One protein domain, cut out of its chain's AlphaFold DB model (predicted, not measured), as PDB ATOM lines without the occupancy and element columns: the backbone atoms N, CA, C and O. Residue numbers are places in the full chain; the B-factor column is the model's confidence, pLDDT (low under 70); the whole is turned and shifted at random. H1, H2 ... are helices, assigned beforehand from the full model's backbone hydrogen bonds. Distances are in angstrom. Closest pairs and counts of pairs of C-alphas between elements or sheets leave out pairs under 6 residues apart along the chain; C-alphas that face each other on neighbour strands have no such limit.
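Overview. This is residues 431 to 613 of the 1233 residues of an uncharacterized protein of Rhodococcus opacus (UniProt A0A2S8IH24). The domain is a flat slab of mostly aligned helices, with H4, H6, H7, H8 and H9 as an up-and-down bundle in its middle, each running against the one before it in the chain. H1, H2 and H3 cover one side of the bundle, and H10 is at the far side, beyond H9. The printed part has 183 residues with ten named helices, H1 to H10 in order, and no named strand: the class is all helix. It is compact, with a radius of gyration of the C-alphas of 16.0 A and spans of 49 by 47 by 22 A.

Arrangement. Begin at H1, residues 431 to 443, which touches H2, residues 449 to 466, as a hairpin, C-alphas 441 and 452 being closest at 5.4 A. H3, residues 471 to 477, touches H1 at a steep tilt of 47 degrees, closest at C-alphas 435 and 474, 6.6 A. Next, H4, residues 483 to 494, forms a hairpin with H3, closest at C-alphas 471 and 492, 6.0 A. H5, residues 497 to 502, forms a hairpin with H6, residues 508 to 523, closest at C-alphas 501 and 508, 6.1 A. H6 touches H4 at a shallow tilt of 9 degrees, opposite ways, closest at C-alphas 486 and 522, 5.5 A. H7, residues 535 to 553, has a kink of 90 degrees near residue 542; its residues 540 to 544 alone touch H2, closest at C-alphas 541 and 450, 5.2 A. H8, residues 558 to 575, touches H6, closest at C-alphas 571 and 523, 5.0 A. H9, residues 590 to 600, forms a hairpin with H8, closest at C-alphas 590 and 572, 5.7 A. H10, residues 606 to 613, forms a hairpin with H9 but only just touches it, with 3 pairs of C-alphas within 8 A, the closest 597 and 609, 7.3 A. Every O i to N i+4 pair is within hydrogen-bond range in H1, H2, H4, H5, H6, H9 and H10; H7 has 10 of 15, H8 12 of 14, and H3 0 of 3, with 3 of 4 O i to N i+3 pairs.

Along the chain. Find C-alpha 431 at (187.200, 109.141, 159.252); from there H1 runs 18.3 A. H2 and H8 each run 25.8 A, H6 22.5 A and H7 20.5 A. H10 ends at C-alpha 613, (152.109, 109.182, 133.136).

Size, cuts and confidence. The printed part has no cut. The links H6 to H7 and H8 to H9 are long. C-alphas 504 and 580 are farthest apart, 50.1 A. The model's pLDDT is under 70 at residues 445 to 447, 578 to 585 and 601 to 608.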
ATOM      1  N   ASP A 431     188.281 108.593 158.427       87.94
ATOM      2  CA  ASP A 431     187.200 109.141 159.252       87.94
ATOM      3  C   ASP A 431     187.308 110.673 159.396       87.94
ATOM      4  O   ASP A 431     186.292 111.371 159.364       87.94
ATOM      5  N   GLY A 432     188.519 111.216 159.566       89.31
ATOM      6  CA  GLY A 432     188.750 112.660 159.652       89.31
ATOM      7  C   GLY A 432     188.461 113.384 158.338       89.31
ATOM      8  O   GLY A 432     187.788 114.416 158.343       89.31
ATOM      9  N   THR A 433     188.891 112.809 157.214       92.19
ATOM     10  CA  THR A 433     188.661 113.373 155.876       92.19
ATOM     11  C   THR A 433     187.179 113.351 155.495       92.19
ATOM     12  O   THR A 433     186.663 114.354 155.003       92.19
ATOM     13  N   LEU A 434     186.460 112.257 155.785       92.81
ATOM     14  CA  LEU A 434     185.012 112.176 155.555       92.81
ATOM     15  C   LEU A 434     184.233 113.192 156.399       92.81
ATOM     16  O   LEU A 434     183.286 113.797 155.899       92.81
ATOM     17  N   ARG A 435     184.622 113.416 157.663       91.44
ATOM     18  CA  ARG A 435     183.993 114.453 158.500       91.44
ATOM     19  C   ARG A 435     184.247 115.853 157.955       91.44
ATOM     20  O   ARG A 435     183.301 116.626 157.891       91.44
ATOM     21  N   ALA A 436     185.475 116.153 157.532       91.00
ATOM     22  CA  ALA A 436     185.807 117.446 156.937       91.00
ATOM     23  C   ALA A 436     184.990 117.706 155.661       91.00
ATOM     24  O   ALA A 436     184.326 118.729 155.567       91.00
ATOM     25  N   ALA A 437     184.933 116.734 154.744       91.19
ATOM     26  CA  ALA A 437     184.120 116.851 153.532       91.19
ATOM     27  C   ALA A 437     182.616 116.983 153.841       91.19
ATOM     28  O   ALA A 437     181.898 117.706 153.161       91.19
ATOM     29  N   THR A 438     182.128 116.301 154.884       92.19
ATOM     30  CA  THR A 438     180.731 116.431 155.330       92.19
ATOM     31  C   THR A 438     180.452 117.827 155.897       92.19
ATOM     32  O   THR A 438     179.400 118.396 155.618       92.19
ATOM     33  N   ASP A 439     181.382 118.403 156.664       89.81
ATOM     34  CA  ASP A 439     181.258 119.770 157.176       89.81
ATOM     35  C   ASP A 439     181.282 120.798 156.032       89.81
ATOM     36  O   ASP A 439     180.468 121.726 156.045       89.81
ATOM     37  N   ASP A 440     182.127 120.604 155.015       89.25
ATOM     38  CA  ASP A 440     182.176 121.454 153.816       89.25
ATOM     39  C   ASP A 440     180.809 121.457 153.102       89.25
ATOM     40  O   ASP A 440     180.212 122.515 152.911       89.25
ATOM     41  N   VAL A 441     180.216 120.283 152.842       89.50
ATOM     42  CA  VAL A 441     178.879 120.155 152.217       89.50
ATOM     43  C   VAL A 441     177.762 120.821 153.034       89.50
ATOM     44  O   VAL A 441     176.767 121.292 152.480       89.50
ATOM     45  N   LEU A 442     177.894 120.873 154.362       87.69
ATOM     46  CA  LEU A 442     176.899 121.486 155.246       87.69
ATOM     47  C   LEU A 442     177.098 122.996 155.451       87.69
ATOM     48  O   LEU A 442     176.172 123.657 155.937       87.69
ATOM     49  N   THR A 443     178.281 123.535 155.147       82.94
ATOM     50  CA  THR A 443     178.653 124.923 155.465       82.94
ATOM     51  C   THR A 443     178.962 125.789 154.246       82.94
ATOM     52  O   THR A 443     178.815 127.012 154.350       82.94
ATOM     53  N   ASP A 444     179.316 125.197 153.104       76.19
ATOM     54  CA  ASP A 444     179.692 125.942 151.907       76.19
ATOM     55  C   ASP A 444     178.506 126.710 151.294       76.19
ATOM     56  O   ASP A 444     177.414 126.163 151.095       76.19
ATOM     57  N   PRO A 445     178.686 128.003 150.972       68.81
ATOM     58  CA  PRO A 445     177.666 128.786 150.294       68.81
ATOM     59  C   PRO A 445     177.580 128.420 148.803       68.81
ATOM     60  O   PRO A 445     178.580 128.095 148.159       68.81
ATOM     61  N   GLN A 446     176.393 128.578 148.210       64.06
ATOM     62  CA  GLN A 446     176.246 128.626 146.748       64.06
ATOM     63  C   GLN A 446     177.142 129.752 146.183       64.06
ATOM     64  O   GLN A 446     177.087 130.864 146.728       64.06
ATOM     65  N   PRO A 447     177.968 129.517 145.136       58.75
ATOM     66  CA  PRO A 447     177.917 128.414 144.157       58.75
ATOM     67  C   PRO A 447     178.818 127.186 144.427       58.75
ATOM     68  O   PRO A 447     178.729 126.211 143.688       58.75
ATOM     69  N   ASN A 448     179.664 127.187 145.462       78.81
ATOM     70  CA  ASN A 448     180.680 126.134 145.670       78.81
ATOM     71  C   ASN A 448     180.099 124.786 146.132       78.81
ATOM     72  O   ASN A 448     180.794 123.771 146.135       78.81
ATOM     73  N   LEU A 449     178.819 124.769 146.514       84.44
ATOM     74  CA  LEU A 449     178.146 123.583 147.033       84.44
ATOM     75  C   LEU A 449     178.199 122.396 146.058       84.44
ATOM     76  O   LEU A 449     178.338 121.263 146.503       84.44
ATOM     77  N   ALA A 450     178.108 122.634 144.744       84.38
ATOM     78  CA  ALA A 450     178.145 121.561 143.749       84.38
ATOM     79  C   ALA A 450     179.483 120.805 143.754       84.38
ATOM     80  O   ALA A 450     179.491 119.576 143.797       84.38
ATOM     81  N   ASP A 451     180.605 121.528 143.792       84.38
ATOM     82  CA  ASP A 451     181.938 120.925 143.849       84.38
ATOM     83  C   ASP A 451     182.187 120.209 145.185       84.38
ATOM     84  O   ASP A 451     182.788 119.131 145.208       84.38
ATOM     85  N   ALA A 452     181.694 120.774 146.293       89.12
ATOM     86  CA  ALA A 452     181.766 120.145 147.610       89.12
ATOM     87  C   ALA A 452     180.974 118.827 147.654       89.12
ATOM     88  O   ALA A 452     181.475 117.825 148.163       89.12
ATOM     89  N   VAL A 453     179.766 118.806 147.074       90.94
ATOM     90  CA  VAL A 453     178.936 117.597 146.956       90.94
ATOM     91  C   VAL A 453     179.627 116.544 146.093       90.94
ATOM     92  O   VAL A 453     179.731 115.406 146.546       90.94
ATOM     93  N   ARG A 454     180.165 116.907 144.918       89.19
ATOM     94  CA  ARG A 454     180.917 115.977 144.055       89.19
ATOM     95  C   ARG A 454     182.055 115.306 144.817       89.19
ATOM     96  O   ARG A 454     182.117 114.084 144.914       89.19
ATOM     97  N   ARG A 455     182.902 116.118 145.461       89.69
ATOM     98  CA  ARG A 455     184.026 115.628 146.267       89.69
ATOM     99  C   ARG A 455     183.562 114.723 147.410       89.69
ATOM    100  O   ARG A 455     184.239 113.757 147.752       89.69
ATOM    101  N   TRP A 456     182.435 115.041 148.039       93.19
ATOM    102  CA  TRP A 456     181.884 114.217 149.106       93.19
ATOM    103  C   TRP A 456     181.395 112.860 148.588       93.19
ATOM    104  O   TRP A 456     181.741 111.853 149.203       93.19
ATOM    105  N   LEU A 457     180.684 112.821 147.451       92.88
ATOM    106  CA  LEU A 457     180.244 111.594 146.766       92.88
ATOM    107  C   LEU A 457     181.425 110.695 146.372       92.88
ATOM    108  O   LEU A 457     181.393 109.479 146.592       92.88
ATOM    109  N   ASP A 458     182.495 111.305 145.869       90.38
ATOM    110  CA  ASP A 458     183.747 110.624 145.556       90.38
ATOM    111  C   ASP A 458     184.334 109.935 146.790       90.38
ATOM    112  O   ASP A 458     184.572 108.724 146.809       90.38
ATOM    113  N   LEU A 459     184.521 110.696 147.870       92.56
ATOM    114  CA  LEU A 459     185.155 110.196 149.084       92.56
ATOM    115  C   LEU A 459     184.320 109.105 149.768       92.56
ATOM    116  O   LEU A 459     184.891 108.110 150.214       92.56
ATOM    117  N   ILE A 460     182.992 109.238 149.847       93.12
ATOM    118  CA  ILE A 460     182.153 108.193 150.461       93.12
ATOM    119  C   ILE A 460     182.159 106.897 149.644       93.12
ATOM    120  O   ILE A 460     182.178 105.822 150.241       93.12
ATOM    121  N   THR A 461     182.206 106.974 148.311       91.12
ATOM    122  CA  THR A 461     182.216 105.796 147.428       91.12
ATOM    123  C   THR A 461     183.535 105.032 147.532       91.12
ATOM    124  O   THR A 461     183.548 103.806 147.706       91.12
ATOM    125  N   ILE A 462     184.660 105.754 147.515       91.31
ATOM    126  CA  ILE A 462     185.996 105.166 147.688       91.31
ATOM    127  C   ILE A 462     186.140 104.581 149.099       91.31
ATOM    128  O   ILE A 462     186.575 103.437 149.257       91.31
ATOM    129  N   ALA A 463     185.707 105.321 150.128       91.56
ATOM    130  CA  ALA A 463     185.751 104.854 151.511       91.56
ATOM    131  C   ALA A 463     184.883 103.608 151.726       91.56
ATOM    132  O   ALA A 463     185.343 102.676 152.377       91.56
ATOM    133  N   HIS A 464     183.675 103.554 151.152       91.56
ATOM    134  CA  HIS A 464     182.812 102.371 151.209       91.56
ATOM    135  C   HIS A 464     183.476 101.145 150.570       91.56
ATOM    136  O   HIS A 464     183.409 100.041 151.111       91.56
ATOM    137  N   THR A 465     184.127 101.335 149.420       88.75
ATOM    138  CA  THR A 465     184.767 100.242 148.677       88.75
ATOM    139  C   THR A 465     185.945  99.638 149.449       88.75
ATOM    140  O   THR A 465     186.139  98.423 149.402       88.75
ATOM    141  N   HIS A 466     186.697 100.459 150.190       89.31
ATOM    142  CA  HIS A 466     187.783 100.001 151.063       89.31
ATOM    143  C   HIS A 466     187.273  99.448 152.413       89.31
ATOM    144  O   HIS A 466     187.686  98.371 152.846       89.31
ATOM    145  N   ASP A 467     186.342 100.151 153.067       89.19
ATOM    146  CA  ASP A 467     185.693  99.776 154.329       89.19
ATOM    147  C   ASP A 467     184.186 100.080 154.277       89.19
ATOM    148  O   ASP A 467     183.741 101.213 154.468       89.19
ATOM    149  N   LYS A 468     183.381  99.023 154.118       85.06
ATOM    150  CA  LYS A 468     181.911  99.085 153.999       85.06
ATOM    151  C   LYS A 468     181.220  99.875 155.112       85.06
ATOM    152  O   LYS A 468     180.134 100.414 154.911       85.06
ATOM    153  N   HIS A 469     181.816  99.929 156.303       88.31
ATOM    154  CA  HIS A 469     181.232 100.621 157.449       88.31
ATOM    155  C   HIS A 469     181.663 102.088 157.560       88.31
ATOM    156  O   HIS A 469     181.047 102.821 158.338       88.31
ATOM    157  N   ALA A 470     182.670 102.547 156.810       89.81
ATOM    158  CA  ALA A 470     183.190 103.910 156.916       89.81
ATOM    159  C   ALA A 470     182.119 105.002 156.684       89.81
ATOM    160  O   ALA A 470     181.992 105.869 157.555       89.81
ATOM    161  N   PRO A 471     181.252 104.940 155.648       91.00
ATOM    162  CA  PRO A 471     180.193 105.943 155.458       91.00
ATOM    163  C   PRO A 471     179.176 105.985 156.607       91.00
ATOM    164  O   PRO A 471     178.693 107.046 156.993       91.00
ATOM    165  N   THR A 472     178.870 104.844 157.235       89.69
ATOM    166  CA  THR A 472     177.892 104.814 158.341       89.69
ATOM    167  C   THR A 472     178.384 105.538 159.599       89.69
ATOM    168  O   THR A 472     177.570 105.978 160.412       89.69
ATOM    169  N   ARG A 473     179.703 105.730 159.760       91.44
ATOM    170  CA  ARG A 473     180.290 106.436 160.914       91.44
ATOM    171  C   ARG A 473     180.013 107.942 160.906       91.44
ATOM    172  O   ARG A 473     180.116 108.555 161.968       91.44
ATOM    173  N   ILE A 474     179.654 108.522 159.756       91.94
ATOM    174  CA  ILE A 474     179.310 109.949 159.616       91.94
ATOM    175  C   ILE A 474     177.797 110.224 159.644       91.94
ATOM    176  O   ILE A 474     177.396 111.385 159.621       91.94
ATOM    177  N   LEU A 475     176.938 109.202 159.772       90.12
ATOM    178  CA  LEU A 475     175.480 109.384 159.898       90.12
ATOM    179  C   LEU A 475     175.066 110.396 160.990       90.12
ATOM    180  O   LEU A 475     174.217 111.240 160.701       90.12
ATOM    181  N   PRO A 476     175.672 110.401 162.200       90.69
ATOM    182  CA  PRO A 476     175.338 111.389 163.228       90.69
ATOM    183  C   PRO A 476     175.641 112.842 162.821       90.69
ATOM    184  O   PRO A 476     175.048 113.768 163.366       90.69
ATOM    185  N   ASN A 477     176.562 113.064 161.875       88.94
ATOM    186  CA  ASN A 477     176.945 114.397 161.404       88.94
ATOM    187  C   ASN A 477     175.914 115.000 160.430       88.94
ATOM    188  O   ASN A 477     175.819 116.223 160.320       88.94
ATOM    189  N   VAL A 478     175.112 114.161 159.762       90.81
ATOM    190  CA  VAL A 478     174.113 114.572 158.754       90.81
ATOM    191  C   VAL A 478     172.666 114.547 159.275       90.81
ATOM    192  O   VAL A 478     171.719 114.732 158.508       90.81
ATOM    193  N   GLU A 479     172.458 114.357 160.582       88.25
ATOM    194  CA  GLU A 479     171.134 114.481 161.211       88.25
ATOM    195  C   GLU A 479     170.583 115.913 161.107       88.25
ATOM    196  O   GLU A 479     171.331 116.889 161.145       88.25
ATOM    197  N   GLY A 480     169.262 116.060 160.990       86.56
ATOM    198  CA  GLY A 480     168.584 117.359 160.960       86.56
ATOM    199  C   GLY A 480     167.466 117.443 159.924       86.56
ATOM    200  O   GLY A 480     167.271 116.520 159.128       86.56
ATOM    201  N   ASP A 481     166.757 118.571 159.958       87.56
ATOM    202  CA  ASP A 481     165.545 118.819 159.174       87.56
ATOM    203  C   ASP A 481     165.845 119.238 157.724       87.56
ATOM    204  O   ASP A 481     166.841 119.916 157.440       87.56
ATOM    205  N   GLY A 482     164.919 118.900 156.824       90.12
ATOM    206  CA  GLY A 482     164.906 119.325 155.424       90.12
ATOM    207  C   GLY A 482     165.431 118.288 154.430       90.12
ATOM    208  O   GLY A 482     166.157 117.353 154.782       90.12
ATOM    209  N   PHE A 483     165.065 118.488 153.160       93.00
ATOM    210  CA  PHE A 483     165.325 117.537 152.077       93.00
ATOM    211  C   PHE A 483     166.814 117.230 151.893       93.00
ATOM    212  O   PHE A 483     167.180 116.069 151.786       93.00
ATOM    213  N   PHE A 484     167.690 118.241 151.922       92.31
ATOM    214  CA  PHE A 484     169.118 118.042 151.648       92.31
ATOM    215  C   PHE A 484     169.794 117.090 152.645       92.31
ATOM    216  O   PHE A 484     170.479 116.153 152.251       92.31
ATOM    217  N   ARG A 485     169.552 117.271 153.951       92.69
ATOM    218  CA  ARG A 485     170.092 116.372 154.988       92.69
ATOM    219  C   ARG A 485     169.483 114.973 154.909       92.69
ATOM    220  O   ARG A 485     170.163 113.993 155.202       92.69
ATOM    221  N   ALA A 486     168.214 114.868 154.513       94.06
ATOM    222  CA  ALA A 486     167.589 113.580 154.233       94.06
ATOM    223  C   ALA A 486     168.201 112.894 153.006       94.06
ATOM    224  O   ALA A 486     168.430 111.688 153.055       94.06
ATOM    225  N   TRP A 487     168.540 113.653 151.964       95.19
ATOM    226  CA  TRP A 487     169.228 113.155 150.780       95.19
ATOM    227  C   TRP A 487     170.642 112.658 151.112       95.19
ATOM    228  O   TRP A 487     170.972 111.544 150.737       95.19
ATOM    229  N   LEU A 488     171.429 113.365 151.934       94.94
ATOM    230  CA  LEU A 488     172.740 112.860 152.390       94.94
ATOM    231  C   LEU A 488     172.624 111.518 153.138       94.94
ATOM    232  O   LEU A 488     173.442 110.618 152.951       94.94
ATOM    233  N   ARG A 489     171.593 111.364 153.979       95.31
ATOM    234  CA  ARG A 489     171.296 110.096 154.669       95.31
ATOM    235  C   ARG A 489     170.888 108.997 153.690       95.31
ATOM    236  O   ARG A 489     171.330 107.863 153.852       95.31
ATOM    237  N   PHE A 490     170.077 109.338 152.691       95.69
ATOM    238  CA  PHE A 490     169.711 108.447 151.594       95.69
ATOM    239  C   PHE A 490     170.960 107.971 150.839       95.69
ATOM    240  O   PHE A 490     171.160 106.766 150.749       95.69
ATOM    241  N   THR A 491     171.853 108.878 150.437       95.75
ATOM    242  CA  THR A 491     173.113 108.545 149.756       95.75
ATOM    243  C   THR A 491     173.987 107.602 150.582       95.75
ATOM    244  O   THR A 491     174.483 106.610 150.063       95.75
ATOM    245  N   ILE A 492     174.148 107.843 151.890       94.88
ATOM    246  CA  ILE A 492     174.916 106.937 152.768       94.88
ATOM    247  C   ILE A 492     174.252 105.555 152.882       94.88
ATOM    248  O   ILE A 492     174.946 104.555 153.058       94.88
ATOM    249  N   ALA A 493     172.922 105.482 152.823       92.75
ATOM    250  CA  ALA A 493     172.190 104.222 152.909       92.75
ATOM    251  C   ALA A 493     172.250 103.403 151.609       92.75
ATOM    252  O   ALA A 493     172.139 102.179 151.673       92.75
ATOM    253  N   THR A 494     172.415 104.056 150.454       94.00
ATOM    254  CA  THR A 494     172.426 103.405 149.136       94.00
ATOM    255  C   THR A 494     173.824 103.206 148.547       94.00
ATOM    256  O   THR A 494     173.989 102.341 147.684       94.00
ATOM    257  N   VAL A 495     174.836 103.945 149.020       93.00
ATOM    258  CA  VAL A 495     176.208 103.888 148.488       93.00
ATOM    259  C   VAL A 495     176.751 102.456 148.478       93.00
ATOM    260  O   VAL A 495     176.728 101.744 149.482       93.00
ATOM    261  N   GLY A 496     177.243 102.032 147.314       86.25
ATOM    262  CA  GLY A 496     177.897 100.738 147.125       86.25
ATOM    263  C   GLY A 496     176.978  99.520 147.004       86.25
ATOM    264  O   GLY A 496     177.472  98.463 146.602       86.25
ATOM    265  N   LEU A 497     175.662  99.645 147.233       89.69
ATOM    266  CA  LEU A 497     174.718  98.519 147.139       89.69
ATOM    267  C   LEU A 497     174.787  97.801 145.783       89.69
ATOM    268  O   LEU A 497     174.846  96.573 145.743       89.69
ATOM    269  N   GLY A 498     174.849  98.540 144.670       86.19
ATOM    270  CA  GLY A 498     174.946  97.936 143.335       86.19
ATOM    271  C   GLY A 498     176.221  97.111 143.141       86.19
ATOM    272  O   GLY A 498     176.183  95.994 142.624       86.19
ATOM    273  N   SER A 499     177.349  97.602 143.657       83.38
ATOM    274  CA  SER A 499     178.626  96.883 143.629       83.38
ATOM    275  C   SER A 499     178.599  95.629 144.512       83.38
ATOM    276  O   SER A 499     179.179  94.594 144.175       83.38
ATOM    277  N   GLU A 500     177.902  95.685 145.647       86.31
ATOM    278  CA  GLU A 500     177.702  94.535 146.526       86.31
ATOM    279  C   GLU A 500     176.807  93.466 145.898       86.31
ATOM    280  O   GLU A 500     177.127  92.280 146.006       86.31
ATOM    281  N   VAL A 501     175.747  93.866 145.193       87.69
ATOM    282  CA  VAL A 501     174.898  92.957 144.411       87.69
ATOM    283  C   VAL A 501     175.707  92.306 143.285       87.69
ATOM    284  O   VAL A 501     175.705  91.081 143.168       87.69
ATOM    285  N   ALA A 502     176.481  93.083 142.517       84.06
ATOM    286  CA  ALA A 502     177.313  92.568 141.424       84.06
ATOM    287  C   ALA A 502     178.375  91.555 141.897       84.06
ATOM    288  O   ALA A 502     178.668  90.578 141.208       84.06
ATOM    289  N   ARG A 503     178.927  91.746 143.105       83.00
ATOM    290  CA  ARG A 503     179.870  90.807 143.745       83.00
ATOM    291  C   ARG A 503     179.183  89.648 144.484       83.00
ATOM    292  O   ARG A 503     179.875  88.814 145.065       83.00
ATOM    293  N   GLY A 504     177.848  89.594 144.494       83.06
ATOM    294  CA  GLY A 504     177.058  88.570 145.183       83.06
ATOM    295  C   GLY A 504     177.114  88.645 146.714       83.06
ATOM    296  O   GLY A 504     176.877  87.641 147.384       83.06
ATOM    297  N   ALA A 505     177.466  89.802 147.280       85.50
ATOM    298  CA  ALA A 505     177.563  90.014 148.724       85.50
ATOM    299  C   ALA A 505     176.196  90.253 149.394       85.50
ATOM    300  O   ALA A 505     176.050  89.951 150.579       85.50
ATOM    301  N   ILE A 506     175.211  90.772 148.651       89.94
ATOM    302  CA  ILE A 506     173.824  90.989 149.089       89.94
ATOM    303  C   ILE A 506     172.868  90.446 148.017       89.94
ATOM    304  O   ILE A 506     173.156  90.522 146.824       89.94
ATOM    305  N   GLU A 507     171.730  89.882 148.437       90.06
ATOM    306  CA  GLU A 507     170.682  89.438 147.512       90.06
ATOM    307  C   GLU A 507     169.944  90.639 146.881       90.06
ATOM    308  O   GLU A 507     169.562  91.550 147.622       90.06
ATOM    309  N   PRO A 508     169.640  90.623 145.565       89.19
ATOM    310  CA  PRO A 508     168.946  91.721 144.878       89.19
ATOM    311  C   PRO A 508     167.658  92.183 145.577       89.19
ATOM    312  O   PRO A 508     167.473  93.374 145.795       89.19
ATOM    313  N   LYS A 509     166.825  91.245 146.053       89.88
ATOM    314  CA  LYS A 509     165.593  91.560 146.806       89.88
ATOM    315  C   LYS A 509     165.847  92.361 148.087       89.88
ATOM    316  O   LYS A 509     165.041  93.193 148.485       89.88
ATOM    317  N   THR A 510     166.969  92.109 148.762       92.06
ATOM    318  CA  THR A 510     167.330  92.839 149.987       92.06
ATOM    319  C   THR A 510     167.809  94.252 149.658       92.06
ATOM    320  O   THR A 510     167.490  95.191 150.390       92.06
ATOM    321  N   ALA A 511     168.538  94.416 148.549       90.81
ATOM    322  CA  ALA A 511     168.927  95.730 148.046       90.81
ATOM    323  C   ALA A 511     167.693  96.552 147.629       90.81
ATOM    324  O   ALA A 511     167.548  97.678 148.102       90.81
ATOM    325  N   SER A 512     166.758  95.954 146.877       92.81
ATOM    326  CA  SER A 512     165.475  96.567 146.490       92.81
ATOM    327  C   SER A 512     164.690  97.080 147.703       92.81
ATOM    328  O   SER A 512     164.397  98.274 147.811       92.81
ATOM    329  N   ALA A 513     164.470  96.220 148.707       93.56
ATOM    330  CA  ALA A 513     163.753  96.604 149.921       93.56
ATOM    331  C   ALA A 513     164.462  97.724 150.709       93.56
ATOM    332  O   ALA A 513     163.800  98.559 151.333       93.56
ATOM    333  N   THR A 514     165.800  97.753 150.689       94.00
ATOM    334  CA  THR A 514     166.603  98.807 151.333       94.00
ATOM    335  C   THR A 514     166.421 100.143 150.619       94.00
ATOM    336  O   THR A 514     166.151 101.149 151.279       94.00
ATOM    337  N   VAL A 515     166.484 100.150 149.283       95.38
ATOM    338  CA  VAL A 515     166.233 101.344 148.467       95.38
ATOM    339  C   VAL A 515     164.815 101.865 148.681       95.38
ATOM    340  O   VAL A 515     164.650 103.057 148.943       95.38
ATOM    341  N   ARG A 516     163.793 100.997 148.655       95.31
ATOM    342  CA  ARG A 516     162.398 101.404 148.901       95.31
ATOM    343  C   ARG A 516     162.247 102.124 150.242       95.31
ATOM    344  O   ARG A 516     161.676 103.210 150.293       95.31
ATOM    345  N   VAL A 517     162.778 101.552 151.326       95.81
ATOM    346  CA  VAL A 517     162.702 102.165 152.666       95.81
ATOM    347  C   VAL A 517     163.454 103.497 152.717       95.81
ATOM    348  O   VAL A 517     162.975 104.449 153.336       95.81
ATOM    349  N   ALA A 518     164.612 103.593 152.064       95.31
ATOM    350  CA  ALA A 518     165.381 104.833 152.006       95.31
ATOM    351  C   ALA A 518     164.626 105.935 151.231       95.31
ATOM    352  O   ALA A 518     164.585 107.083 151.683       95.31
ATOM    353  N   LEU A 519     163.955 105.586 150.127       96.00
ATOM    354  CA  LEU A 519     163.090 106.500 149.368       96.00
ATOM    355  C   LEU A 519     161.868 106.957 150.177       96.00
ATOM    356  O   LEU A 519     161.544 108.144 150.168       96.00
ATOM    357  N   GLU A 520     161.220 106.058 150.923       95.50
ATOM    358  CA  GLU A 520     160.101 106.405 151.814       95.50
ATOM    359  C   GLU A 520     160.525 107.421 152.889       95.50
ATOM    360  O   GLU A 520     159.794 108.368 153.189       95.50
ATOM    361  N   GLN A 521     161.723 107.260 153.459       93.88
ATOM    362  CA  GLN A 521     162.280 108.198 154.440       93.88
ATOM    363  C   GLN A 521     162.660 109.546 153.816       93.88
ATOM    364  O   GLN A 521     162.465 110.594 154.442       93.88
ATOM    365  N   LEU A 522     163.181 109.538 152.588       95.12
ATOM    366  CA  LEU A 522     163.478 110.757 151.843       95.12
ATOM    367  C   LEU A 522     162.191 111.541 151.534       95.12
ATOM    368  O   LEU A 522     162.134 112.748 151.777       95.12
ATOM    369  N   ALA A 523     161.130 110.851 151.106       93.69
ATOM    370  CA  ALA A 523     159.826 111.445 150.803       93.69
ATOM    371  C   ALA A 523     159.170 112.135 152.011       93.69
ATOM    372  O   ALA A 523     158.540 113.178 151.854       93.69
ATOM    373  N   GLN A 524     159.372 111.619 153.228       93.00
ATOM    374  CA  GLN A 524     158.875 112.247 154.464       93.00
ATOM    375  C   GLN A 524     159.495 113.625 154.751       93.00
ATOM    376  O   GLN A 524     158.977 114.356 155.587       93.00
ATOM    377  N   ASN A 525     160.594 113.981 154.078       91.75
ATOM    378  CA  ASN A 525     161.322 115.239 154.263       91.75
ATOM    379  C   ASN A 525     161.278 116.136 153.010       91.75
ATOM    380  O   ASN A 525     162.104 117.040 152.868       91.75
ATOM    381  N   ALA A 526     160.334 115.896 152.096       87.94
ATOM    382  CA  ALA A 526     160.196 116.599 150.821       87.94
ATOM    383  C   ALA A 526     159.538 117.989 150.946       87.94
ATOM    384  O   ALA A 526     158.718 118.359 150.122       87.94
ATOM    385  N   GLU A 527     159.847 118.770 151.979       88.00
ATOM    386  CA  GLU A 527     159.275 120.111 152.151       88.00
ATOM    387  C   GLU A 527     160.166 121.170 151.469       88.00
ATOM    388  O   GLU A 527     161.364 121.246 151.770       88.00
ATOM    389  N   PRO A 528     159.623 122.040 150.594       83.88
ATOM    390  CA  PRO A 528     160.448 122.837 149.684       83.88
ATOM    391  C   PRO A 528     161.225 123.950 150.397       83.88
ATOM    392  O   PRO A 528     162.303 124.352 149.954       83.88
ATOM    393  N   PHE A 529     160.699 124.428 151.529       84.94
ATOM    394  CA  PHE A 529     161.232 125.561 152.288       84.94
ATOM    395  C   PHE A 529     161.892 125.166 153.619       84.94
ATOM    396  O   PHE A 529     162.262 126.053 154.393       84.94
ATOM    397  N   THR A 530     162.059 123.867 153.885       86.62
ATOM    398  CA  THR A 530     162.618 123.345 155.143       86.62
ATOM    399  C   THR A 530     164.091 122.958 154.967       86.62
ATOM    400  O   THR A 530     164.481 122.376 153.955       86.62
ATOM    401  N   GLY A 531     164.918 123.258 155.975       85.31
ATOM    402  CA  GLY A 531     166.350 122.934 156.002       85.31
ATOM    403  C   GLY A 531     167.281 124.056 155.529       85.31
ATOM    404  O   GLY A 531     166.851 125.147 155.148       85.31
ATOM    405  N   LYS A 532     168.591 123.794 155.617       82.38
ATOM    406  CA  LYS A 532     169.667 124.650 155.093       82.38
ATOM    407  C   LYS A 532     170.752 123.771 154.457       82.38
ATOM    408  O   LYS A 532     171.385 123.028 155.212       82.38
ATOM    409  N   PRO A 533     170.984 123.874 153.133       85.88
ATOM    410  CA  PRO A 533     170.154 124.567 152.127       85.88
ATOM    411  C   PRO A 533     168.707 124.034 152.058       85.88
ATOM    412  O   PRO A 533     168.437 122.903 152.467       85.88
ATOM    413  N   ARG A 534     167.762 124.864 151.587       86.81
ATOM    414  CA  ARG A 534     166.365 124.446 151.334       86.81
ATOM    415  C   ARG A 534     166.303 123.652 150.033       86.81
ATOM    416  O   ARG A 534     167.155 123.853 149.172       86.81
ATOM    417  N   ALA A 535     165.278 122.821 149.838       85.62
ATOM    418  CA  ALA A 535     165.155 122.031 148.609       85.62
ATOM    419  C   ALA A 535     165.131 122.916 147.346       85.62
ATOM    420  O   ALA A 535     165.839 122.629 146.387       85.62
ATOM    421  N   CYS A 536     164.418 124.048 147.380       79.81
ATOM    422  CA  CYS A 536     164.374 124.995 146.258       79.81
ATOM    423  C   CYS A 536     165.721 125.690 145.956       79.81
ATOM    424  O   CYS A 536     165.881 126.261 144.882       79.81
ATOM    425  N   ASP A 537     166.694 125.655 146.878       82.81
ATOM    426  CA  ASP A 537     168.030 126.249 146.696       82.81
ATOM    427  C   ASP A 537     169.032 125.268 146.045       82.81
ATOM    428  O   ASP A 537     170.177 125.636 145.772       82.81
ATOM    429  N   LEU A 538     168.628 124.013 145.810       82.38
ATOM    430  CA  LEU A 538     169.487 122.928 145.319       82.38
ATOM    431  C   LEU A 538     169.587 122.853 143.789       82.38
ATOM    432  O   LEU A 538     170.057 121.848 143.257       82.38
ATOM    433  N   TRP A 539     169.194 123.909 143.070       75.06
ATOM    434  CA  TRP A 539     169.293 123.938 141.610       75.06
ATOM    435  C   TRP A 539     170.725 123.685 141.122       75.06
ATOM    436  O   TRP A 539     170.912 122.918 140.198       75.06
ATOM    437  N   GLY A 540     171.766 124.220 141.768       75.00
ATOM    438  CA  GLY A 540     173.158 123.939 141.362       75.00
ATOM    439  C   GLY A 540     173.610 122.481 141.566       75.00
ATOM    440  O   GLY A 540     174.636 122.073 141.034       75.00
ATOM    441  N   THR A 541     172.857 121.687 142.331       82.94
ATOM    442  CA  THR A 541     173.210 120.318 142.747       82.94
ATOM    443  C   THR A 541     172.268 119.244 142.198       82.94
ATOM    444  O   THR A 541     172.431 118.080 142.549       82.94
ATOM    445  N   HIS A 542     171.283 119.600 141.363       84.69
ATOM    446  CA  HIS A 542     170.253 118.660 140.894       84.69
ATOM    447  C   HIS A 542     170.847 117.444 140.164       84.69
ATOM    448  O   HIS A 542     170.425 116.325 140.419       84.69
ATOM    449  N   HIS A 543     171.886 117.633 139.343       83.44
ATOM    450  CA  HIS A 543     172.531 116.538 138.608       83.44
ATOM    451  C   HIS A 543     173.068 115.439 139.539       83.44
ATOM    452  O   HIS A 543     172.795 114.266 139.310       83.44
ATOM    453  N   HIS A 544     173.718 115.811 140.646       89.12
ATOM    454  CA  HIS A 544     174.165 114.858 141.667       89.12
ATOM    455  C   HIS A 544     172.993 114.155 142.366       89.12
ATOM    456  O   HIS A 544     173.080 112.979 142.712       89.12
ATOM    457  N   VAL A 545     171.881 114.865 142.599       90.31
ATOM    458  CA  VAL A 545     170.670 114.252 143.164       90.31
ATOM    459  C   VAL A 545     170.113 113.210 142.198       90.31
ATOM    460  O   VAL A 545     169.770 112.114 142.638       90.31
ATOM    461  N   HIS A 546     170.055 113.531 140.905       89.94
ATOM    462  CA  HIS A 546     169.581 112.622 139.865       89.94
ATOM    463  C   HIS A 546     170.457 111.382 139.763       89.94
ATOM    464  O   HIS A 546     169.911 110.290 139.783       89.94
ATOM    465  N   GLU A 547     171.781 111.541 139.741       88.25
ATOM    466  CA  GLU A 547     172.748 110.441 139.677       88.25
ATOM    467  C   GLU A 547     172.533 109.425 140.811       88.25
ATOM    468  O   GLU A 547     172.320 108.241 140.561       88.25
ATOM    469  N   VAL A 548     172.480 109.889 142.066       92.19
ATOM    470  CA  VAL A 548     172.281 108.999 143.226       92.19
ATOM    471  C   VAL A 548     170.893 108.344 143.209       92.19
ATOM    472  O   VAL A 548     170.736 107.197 143.632       92.19
ATOM    473  N   VAL A 549     169.861 109.059 142.748       92.00
ATOM    474  CA  VAL A 549     168.514 108.488 142.593       92.00
ATOM    475  C   VAL A 549     168.496 107.441 141.478       92.00
ATOM    476  O   VAL A 549     167.908 106.382 141.670       92.00
ATOM    477  N   GLU A 550     169.154 107.700 140.352       90.19
ATOM    478  CA  GLU A 550     169.261 106.803 139.200       90.19
ATOM    479  C   GLU A 550     169.962 105.493 139.590       90.19
ATOM    480  O   GLU A 550     169.392 104.417 139.404       90.19
ATOM    481  N   GLU A 551     171.115 105.580 140.264       87.81
ATOM    482  CA  GLU A 551     171.839 104.426 140.817       87.81
ATOM    483  C   GLU A 551     170.977 103.584 141.771       87.81
ATOM    484  O   GLU A 551     171.064 102.354 141.783       87.81
ATOM    485  N   ALA A 552     170.127 104.230 142.574       91.06
ATOM    486  CA  ALA A 552     169.239 103.540 143.500       91.06
ATOM    487  C   ALA A 552     168.057 102.870 142.782       91.06
ATOM    488  O   ALA A 552     167.714 101.731 143.101       91.06
ATOM    489  N   VAL A 553     167.436 103.548 141.810       88.69
ATOM    490  CA  VAL A 553     166.261 103.038 141.083       88.69
ATOM    491  C   VAL A 553     166.601 101.789 140.266       88.69
ATOM    492  O   VAL A 553     165.780 100.879 140.216       88.69
ATOM    493  N   VAL A 554     167.818 101.688 139.717       88.31
ATOM    494  CA  VAL A 554     168.304 100.486 138.999       88.31
ATOM    495  C   VAL A 554     168.291  99.217 139.871       88.31
ATOM    496  O   VAL A 554     168.254  98.106 139.348       88.31
ATOM    497  N   LEU A 555     168.314  99.349 141.202       89.19
ATOM    498  CA  LEU A 555     168.324  98.215 142.136       89.19
ATOM    499  C   LEU A 555     166.925  97.738 142.556       89.19
ATOM    500  O   LEU A 555     166.831  96.772 143.319       89.19
ATOM    501  N   LEU A 556     165.863  98.420 142.124       88.81
ATOM    502  CA  LEU A 556     164.485  98.067 142.462       88.81
ATOM    503  C   LEU A 556     164.012  96.852 141.659       88.81
ATOM    504  O   LEU A 556     164.278  96.743 140.466       88.81
ATOM    505  N   ASP A 557     163.268  95.964 142.315       86.12
ATOM    506  CA  ASP A 557     162.519  94.895 141.656       86.12
ATOM    507  C   ASP A 557     161.042  95.275 141.430       86.12
ATOM    508  O   ASP A 557     160.546  96.283 141.944       86.12
ATOM    509  N   ASP A 558     160.318  94.450 140.667       78.75
ATOM    510  CA  ASP A 558     158.905  94.681 140.329       78.75
ATOM    511  C   ASP A 558     157.980  94.775 141.555       78.75
ATOM    512  O   ASP A 558     156.945  95.441 141.497       78.75
ATOM    513  N   GLU A 559     158.317  94.095 142.662       84.44
ATOM    514  CA  GLU A 559     157.487  94.064 143.873       84.44
ATOM    515  C   GLU A 559     157.533  95.416 144.611       84.44
ATOM    516  O   GLU A 559     156.512  95.856 145.149       84.44
ATOM    517  N   ASP A 560     158.690  96.087 144.618       88.19
ATOM    518  CA  ASP A 560     158.903  97.364 145.312       88.19
ATOM    519  C   ASP A 560     158.758  98.607 144.399       88.19
ATOM    520  O   ASP A 560     158.590  99.726 144.908       88.19
ATOM    521  N   LEU A 561     158.786  98.441 143.069       84.88
ATOM    522  CA  LEU A 561     158.817  99.533 142.083       84.88
ATOM    523  C   LEU A 561     157.640 100.518 142.208       84.88
ATOM    524  O   LEU A 561     157.843 101.735 142.193       84.88
ATOM    525  N   GLU A 562     156.405 100.030 142.362       83.31
ATOM    526  CA  GLU A 562     155.218 100.899 142.455       83.31
ATOM    527  C   GLU A 562     155.266 101.805 143.701       83.31
ATOM    528  O   GLU A 562     154.982 103.007 143.628       83.31
ATOM    529  N   ALA A 563     155.686 101.256 144.845       86.81
ATOM    530  CA  ALA A 563     155.824 102.002 146.096       86.81
ATOM    531  C   ALA A 563     156.968 103.029 146.027       86.81
ATOM    532  O   ALA A 563     156.819 104.170 146.486       86.81
ATOM    533  N   ALA A 564     158.090 102.655 145.407       88.56
ATOM    534  CA  ALA A 564     159.215 103.550 145.165       88.56
ATOM    535  C   ALA A 564     158.822 104.723 144.251       88.56
ATOM    536  O   ALA A 564     159.087 105.878 144.587       88.56
ATOM    537  N   ILE A 565     158.094 104.462 143.158       84.31
ATOM    538  CA  ILE A 565     157.548 105.501 142.271       84.31
ATOM    539  C   ILE A 565     156.592 106.435 143.027       84.31
ATOM    540  O   ILE A 565     156.624 107.653 142.823       84.31
ATOM    541  N   GLY A 566     155.758 105.905 143.928       85.06
ATOM    542  CA  GLY A 566     154.915 106.718 144.810       85.06
ATOM    543  C   GLY A 566     155.726 107.682 145.688       85.06
ATOM    544  O   GLY A 566     155.386 108.865 145.799       85.06
ATOM    545  N   SER A 567     156.841 107.206 146.248       91.25
ATOM    546  CA  SER A 567     157.760 108.023 147.050       91.25
ATOM    547  C   SER A 567     158.472 109.080 146.202       91.25
ATOM    548  O   SER A 567     158.494 110.248 146.580       91.25
ATOM    549  N   LEU A 568     158.966 108.718 145.016       89.19
ATOM    550  CA  LEU A 568     159.603 109.647 144.076       89.19
ATOM    551  C   LEU A 568     158.642 110.730 143.574       89.19
ATOM    552  O   LEU A 568     159.013 111.899 143.499       89.19
ATOM    553  N   THR A 569     157.382 110.374 143.308       84.94
ATOM    554  CA  THR A 569     156.338 111.348 142.947       84.94
ATOM    555  C   THR A 569     156.112 112.341 144.090       84.94
ATOM    556  O   THR A 569     155.999 113.543 143.855       84.94
ATOM    557  N   THR A 570     156.100 111.855 145.336       87.69
ATOM    558  CA  THR A 570     155.966 112.701 146.532       87.69
ATOM    559  C   THR A 570     157.169 113.627 146.703       87.69
ATOM    560  O   THR A 570     156.989 114.814 146.965       87.69
ATOM    561  N   ILE A 571     158.387 113.113 146.501       89.75
ATOM    562  CA  ILE A 571     159.620 113.912 146.514       89.75
ATOM    563  C   ILE A 571     159.540 115.011 145.460       89.75
ATOM    564  O   ILE A 571     159.797 116.174 145.766       89.75
ATOM    565  N   SER A 572     159.136 114.662 144.241       85.81
ATOM    566  CA  SER A 572     159.066 115.618 143.148       85.81
ATOM    567  C   SER A 572     158.044 116.719 143.411       85.81
ATOM    568  O   SER A 572     158.384 117.900 143.365       85.81
ATOM    569  N   ALA A 573     156.817 116.355 143.789       80.69
ATOM    570  CA  ALA A 573     155.769 117.322 144.104       80.69
ATOM    571  C   ALA A 573     156.108 118.191 145.327       80.69
ATOM    572  O   ALA A 573     155.774 119.373 145.351       80.69
ATOM    573  N   GLY A 574     156.763 117.616 146.338       83.62
ATOM    574  CA  GLY A 574     157.093 118.312 147.576       83.62
ATOM    575  C   GLY A 574     158.306 119.240 147.460       83.62
ATOM    576  O   GLY A 574     158.312 120.325 148.032       83.62
ATOM    577  N   THR A 575     159.334 118.856 146.703       84.12
ATOM    578  CA  THR A 575     160.574 119.648 146.595       84.12
ATOM    579  C   THR A 575     160.538 120.702 145.492       84.12
ATOM    580  O   THR A 575     161.383 121.599 145.485       84.12
ATOM    581  N   THR A 576     159.561 120.618 144.587       78.00
ATOM    582  CA  THR A 576     159.404 121.541 143.462       78.00
ATOM    583  C   THR A 576     158.628 122.791 143.866       78.00
ATOM    584  O   THR A 576     157.562 122.716 144.477       78.00
ATOM    585  N   THR A 577     159.110 123.960 143.450       70.75
ATOM    586  CA  THR A 577     158.357 125.219 143.519       70.75
ATOM    587  C   THR A 577     158.029 125.728 142.119       70.75
ATOM    588  O   THR A 577     158.883 125.709 141.237       70.75
ATOM    589  N   SER A 578     156.802 126.210 141.916       60.62
ATOM    590  CA  SER A 578     156.401 126.961 140.720       60.62
ATOM    591  C   SER A 578     155.769 128.275 141.171       60.62
ATOM    592  O   SER A 578     154.856 128.300 141.998       60.62
ATOM    593  N   THR A 579     156.295 129.386 140.671       48.75
ATOM    594  CA  THR A 579     155.667 130.707 140.764       48.75
ATOM    595  C   THR A 579     154.794 130.903 139.529       48.75
ATOM    596  O   THR A 579     155.182 130.476 138.453       48.75
ATOM    597  N   ILE A 580     153.617 131.522 139.691       44.53
ATOM    598  CA  ILE A 580     152.597 131.797 138.652       44.53
ATOM    599  C   ILE A 580     153.203 131.868 137.236       44.53
ATOM    600  O   ILE A 580     153.818 132.871 136.881       44.53
ATOM    601  N   GLY A 581     153.041 130.807 136.441       45.00
ATOM    602  CA  GLY A 581     153.478 130.790 135.041       45.00
ATOM    603  C   GLY A 581     154.881 130.238 134.755       45.00
ATOM    604  O   GLY A 581     155.132 129.845 133.626       45.00
ATOM    605  N   LEU A 582     155.794 130.191 135.725       50.78
ATOM    606  CA  LEU A 582     157.204 129.850 135.499       50.78
ATOM    607  C   LEU A 582     157.489 128.346 135.615       50.78
ATOM    608  O   LEU A 582     156.802 127.617 136.344       50.78
ATOM    609  N   ALA A 583     158.544 127.921 134.910       55.09
ATOM    610  CA  ALA A 583     159.069 126.562 134.940       55.09
ATOM    611  C   ALA A 583     159.309 126.095 136.384       55.09
ATOM    612  O   ALA A 583     159.762 126.851 137.248       55.09
ATOM    613  N   ALA A 584     158.959 124.837 136.638       64.31
ATOM    614  CA  ALA A 584     159.183 124.175 137.911       64.31
ATOM    615  C   ALA A 584     160.679 124.170 138.257       64.31
ATOM    616  O   ALA A 584     161.496 123.769 137.435       64.31
ATOM    617  N   THR A 585     161.036 124.575 139.477       64.81
ATOM    618  CA  THR A 585     162.417 124.506 139.974       64.81
ATOM    619  C   THR A 585     162.497 123.631 141.217       64.81
ATOM    620  O   THR A 585     161.611 123.663 142.075       64.81
ATOM    621  N   GLY A 586     163.552 122.828 141.318       75.94
ATOM    622  CA  GLY A 586     163.767 121.915 142.435       75.94
ATOM    623  C   GLY A 586     164.895 120.917 142.159       75.94
ATOM    624  O   GLY A 586     165.462 120.928 141.069       75.94
ATOM    625  N   PRO A 587     165.230 120.065 143.141       82.50
ATOM    626  CA  PRO A 587     166.287 119.061 143.028       82.50
ATOM    627  C   PRO A 587     165.864 117.791 142.274       82.50
ATOM    628  O   PRO A 587     166.729 116.993 141.947       82.50
ATOM    629  N   LEU A 588     164.558 117.570 142.080       84.44
ATOM    630  CA  LEU A 588     163.992 116.475 141.290       84.44
ATOM    631  C   LEU A 588     162.586 116.876 140.819       84.44
ATOM    632  O   LEU A 588     161.586 116.558 141.465       84.44
ATOM    633  N   TYR A 589     162.473 117.615 139.719       80.06
ATOM    634  CA  TYR A 589     161.157 117.972 139.181       80.06
ATOM    635  C   TYR A 589     160.594 116.858 138.285       80.06
ATOM    636  O   TYR A 589     161.259 115.875 137.964       80.06
ATOM    637  N   ILE A 590     159.306 116.956 137.956       76.00
ATOM    638  CA  ILE A 590     158.532 115.805 137.466       76.00
ATOM    639  C   ILE A 590     159.006 115.260 136.113       76.00
ATOM    640  O   ILE A 590     158.872 114.068 135.863       76.00
ATOM    641  N   THR A 591     159.550 116.105 135.239       72.00
ATOM    642  CA  THR A 591     160.093 115.668 133.946       72.00
ATOM    643  C   THR A 591     161.435 114.968 134.111       72.00
ATOM    644  O   THR A 591     161.623 113.927 133.495       72.00
ATOM    645  N   ASP A 592     162.306 115.435 135.010       77.88
ATOM    646  CA  ASP A 592     163.556 114.731 135.326       77.88
ATOM    647  C   ASP A 592     163.292 113.374 135.961       77.88
ATOM    648  O   ASP A 592     163.928 112.387 135.603       77.88
ATOM    649  N   LEU A 593     162.293 113.290 136.847       82.56
ATOM    650  CA  LEU A 593     161.843 112.009 137.381       82.56
ATOM    651  C   LEU A 593     161.408 111.063 136.254       82.56
ATOM    652  O   LEU A 593     161.797 109.899 136.241       82.56
ATOM    653  N   LEU A 594     160.607 111.549 135.305       76.31
ATOM    654  CA  LEU A 594     160.179 110.743 134.162       76.31
ATOM    655  C   LEU A 594     161.368 110.317 133.287       76.31
ATOM    656  O   LEU A 594     161.404 109.166 132.853       76.31
ATOM    657  N   ALA A 595     162.345 111.202 133.077       74.19
ATOM    658  CA  ALA A 595     163.561 110.905 132.332       74.19
ATOM    659  C   ALA A 595     164.403 109.822 133.029       74.19
ATOM    660  O   ALA A 595     164.777 108.848 132.377       74.19
ATOM    661  N   ILE A 596     164.621 109.930 134.346       81.44
ATOM    662  CA  ILE A 596     165.309 108.906 135.152       81.44
ATOM    663  C   ILE A 596     164.575 107.570 135.029       81.44
ATOM    664  O   ILE A 596     165.163 106.591 134.583       81.44
ATOM    665  N   LEU A 597     163.267 107.541 135.317       78.00
ATOM    666  CA  LEU A 597     162.469 106.312 135.248       78.00
ATOM    667  C   LEU A 597     162.519 105.666 133.856       78.00
ATOM    668  O   LEU A 597     162.515 104.445 133.754       78.00
ATOM    669  N   SER A 598     162.587 106.462 132.787       71.88
ATOM    670  CA  SER A 598     162.665 105.937 131.420       71.88
ATOM    671  C   SER A 598     164.004 105.291 131.062       71.88
ATOM    672  O   SER A 598     164.031 104.442 130.176       71.88
ATOM    673  N   ARG A 599     165.097 105.672 131.737       75.12
ATOM    674  CA  ARG A 599     166.430 105.080 131.538       75.12
ATOM    675  C   ARG A 599     166.673 103.871 132.433       75.12
ATOM    676  O   ARG A 599     167.416 102.974 132.048       75.12
ATOM    677  N   THR A 600     166.066 103.852 133.618       74.62
ATOM    678  CA  THR A 600     166.356 102.846 134.648       74.62
ATOM    679  C   THR A 600     165.386 101.678 134.679       74.62
ATOM    680  O   THR A 600     165.760 100.604 135.139       74.62
ATOM    681  N   VAL A 601     164.130 101.888 134.279       69.44
ATOM    682  CA  VAL A 601     163.092 100.854 134.345       69.44
ATOM    683  C   VAL A 601     163.117 100.034 133.058       69.44
ATOM    684  O   VAL A 601     163.122 100.586 131.959       69.44
ATOM    685  N   ASP A 602     163.140  98.711 133.191       65.75
ATOM    686  CA  ASP A 602     163.133  97.786 132.063       65.75
ATOM    687  C   ASP A 602     161.734  97.632 131.424       65.75
ATOM    688  O   ASP A 602     160.760  98.306 131.772       65.75
ATOM    689  N   GLY A 603     161.627  96.742 130.430       61.09
ATOM    690  CA  GLY A 603     160.384  96.528 129.685       61.09
ATOM    691  C   GLY A 603     159.202  96.039 130.534       61.09
ATOM    692  O   GLY A 603     158.059  96.304 130.158       61.09
ATOM    693  N   ASP A 604     159.448  95.381 131.671       57.72
ATOM    694  CA  ASP A 604     158.398  94.831 132.538       57.72
ATOM    695  C   ASP A 604     157.806  95.920 133.465       57.72
ATOM    696  O   ASP A 604     156.589  95.960 133.683       57.72
ATOM    697  N   GLY A 605     158.608  96.907 133.888       62.75
ATOM    698  CA  GLY A 605     158.141  98.077 134.647       62.75
ATOM    699  C   GLY A 605     157.496  99.204 133.811       62.75
ATOM    700  O   GLY A 605     156.919 100.150 134.367       62.75
ATOM    701  N   ALA A 606     157.510  99.099 132.476       65.56
ATOM    702  CA  ALA A 606     156.949 100.097 131.555       65.56
ATOM    703  C   ALA A 606     155.446 100.373 131.776       65.56
ATOM    704  O   ALA A 606     154.979 101.506 131.604       65.56
ATOM    705  N   GLY A 607     154.676  99.366 132.210       66.38
ATOM    706  CA  GLY A 607     153.252  99.517 132.534       66.38
ATOM    707  C   GLY A 607     152.997 100.467 133.711       66.38
ATOM    708  O   GLY A 607     152.067 101.276 133.671       66.38
ATOM    709  N   THR A 608     153.861 100.431 134.725       69.44
ATOM    710  CA  THR A 608     153.788 101.299 135.911       69.44
ATOM    711  C   THR A 608     154.163 102.737 135.560       69.44
ATOM    712  O   THR A 608     153.472 103.676 135.966       69.44
ATOM    713  N   VAL A 609     155.191 102.918 134.722       70.50
ATOM    714  CA  VAL A 609     155.559 104.231 134.168       70.50
ATOM    715  C   VAL A 609     154.405 104.801 133.334       70.50
ATOM    716  O   VAL A 609     154.045 105.965 133.501       70.50
ATOM    717  N   HIS A 610     153.739 103.990 132.506       70.31
ATOM    718  CA  HIS A 610     152.564 104.423 131.742       70.31
ATOM    719  C   HIS A 610     151.376 104.820 132.646       70.31
ATOM    720  O   HIS A 610     150.729 105.844 132.409       70.31
ATOM    721  N   GLY A 611     151.110 104.066 133.716       70.81
ATOM    722  CA  GLY A 611     150.081 104.409 134.705       70.81
ATOM    723  C   GLY A 611     150.367 105.732 135.429       70.81
ATOM    724  O   GLY A 611     149.483 106.588 135.540       70.81
ATOM    725  N   LEU A 612     151.619 105.945 135.850       74.44
ATOM    726  CA  LEU A 612     152.075 107.205 136.441       74.44
ATOM    727  C   LEU A 612     151.879 108.378 135.472       74.44
ATOM    728  O   LEU A 612     151.359 109.423 135.858       74.44
ATOM    729  N   ARG A 613     152.252 108.191 134.206       74.38
ATOM    730  CA  ARG A 613     152.109 109.182 133.136       74.38
ATOM    731  C   ARG A 613     150.663 109.641 132.955       74.38
ATOM    732  O   ARG A 613     150.406 110.845 132.919       74.38
TER     733      ARG A 613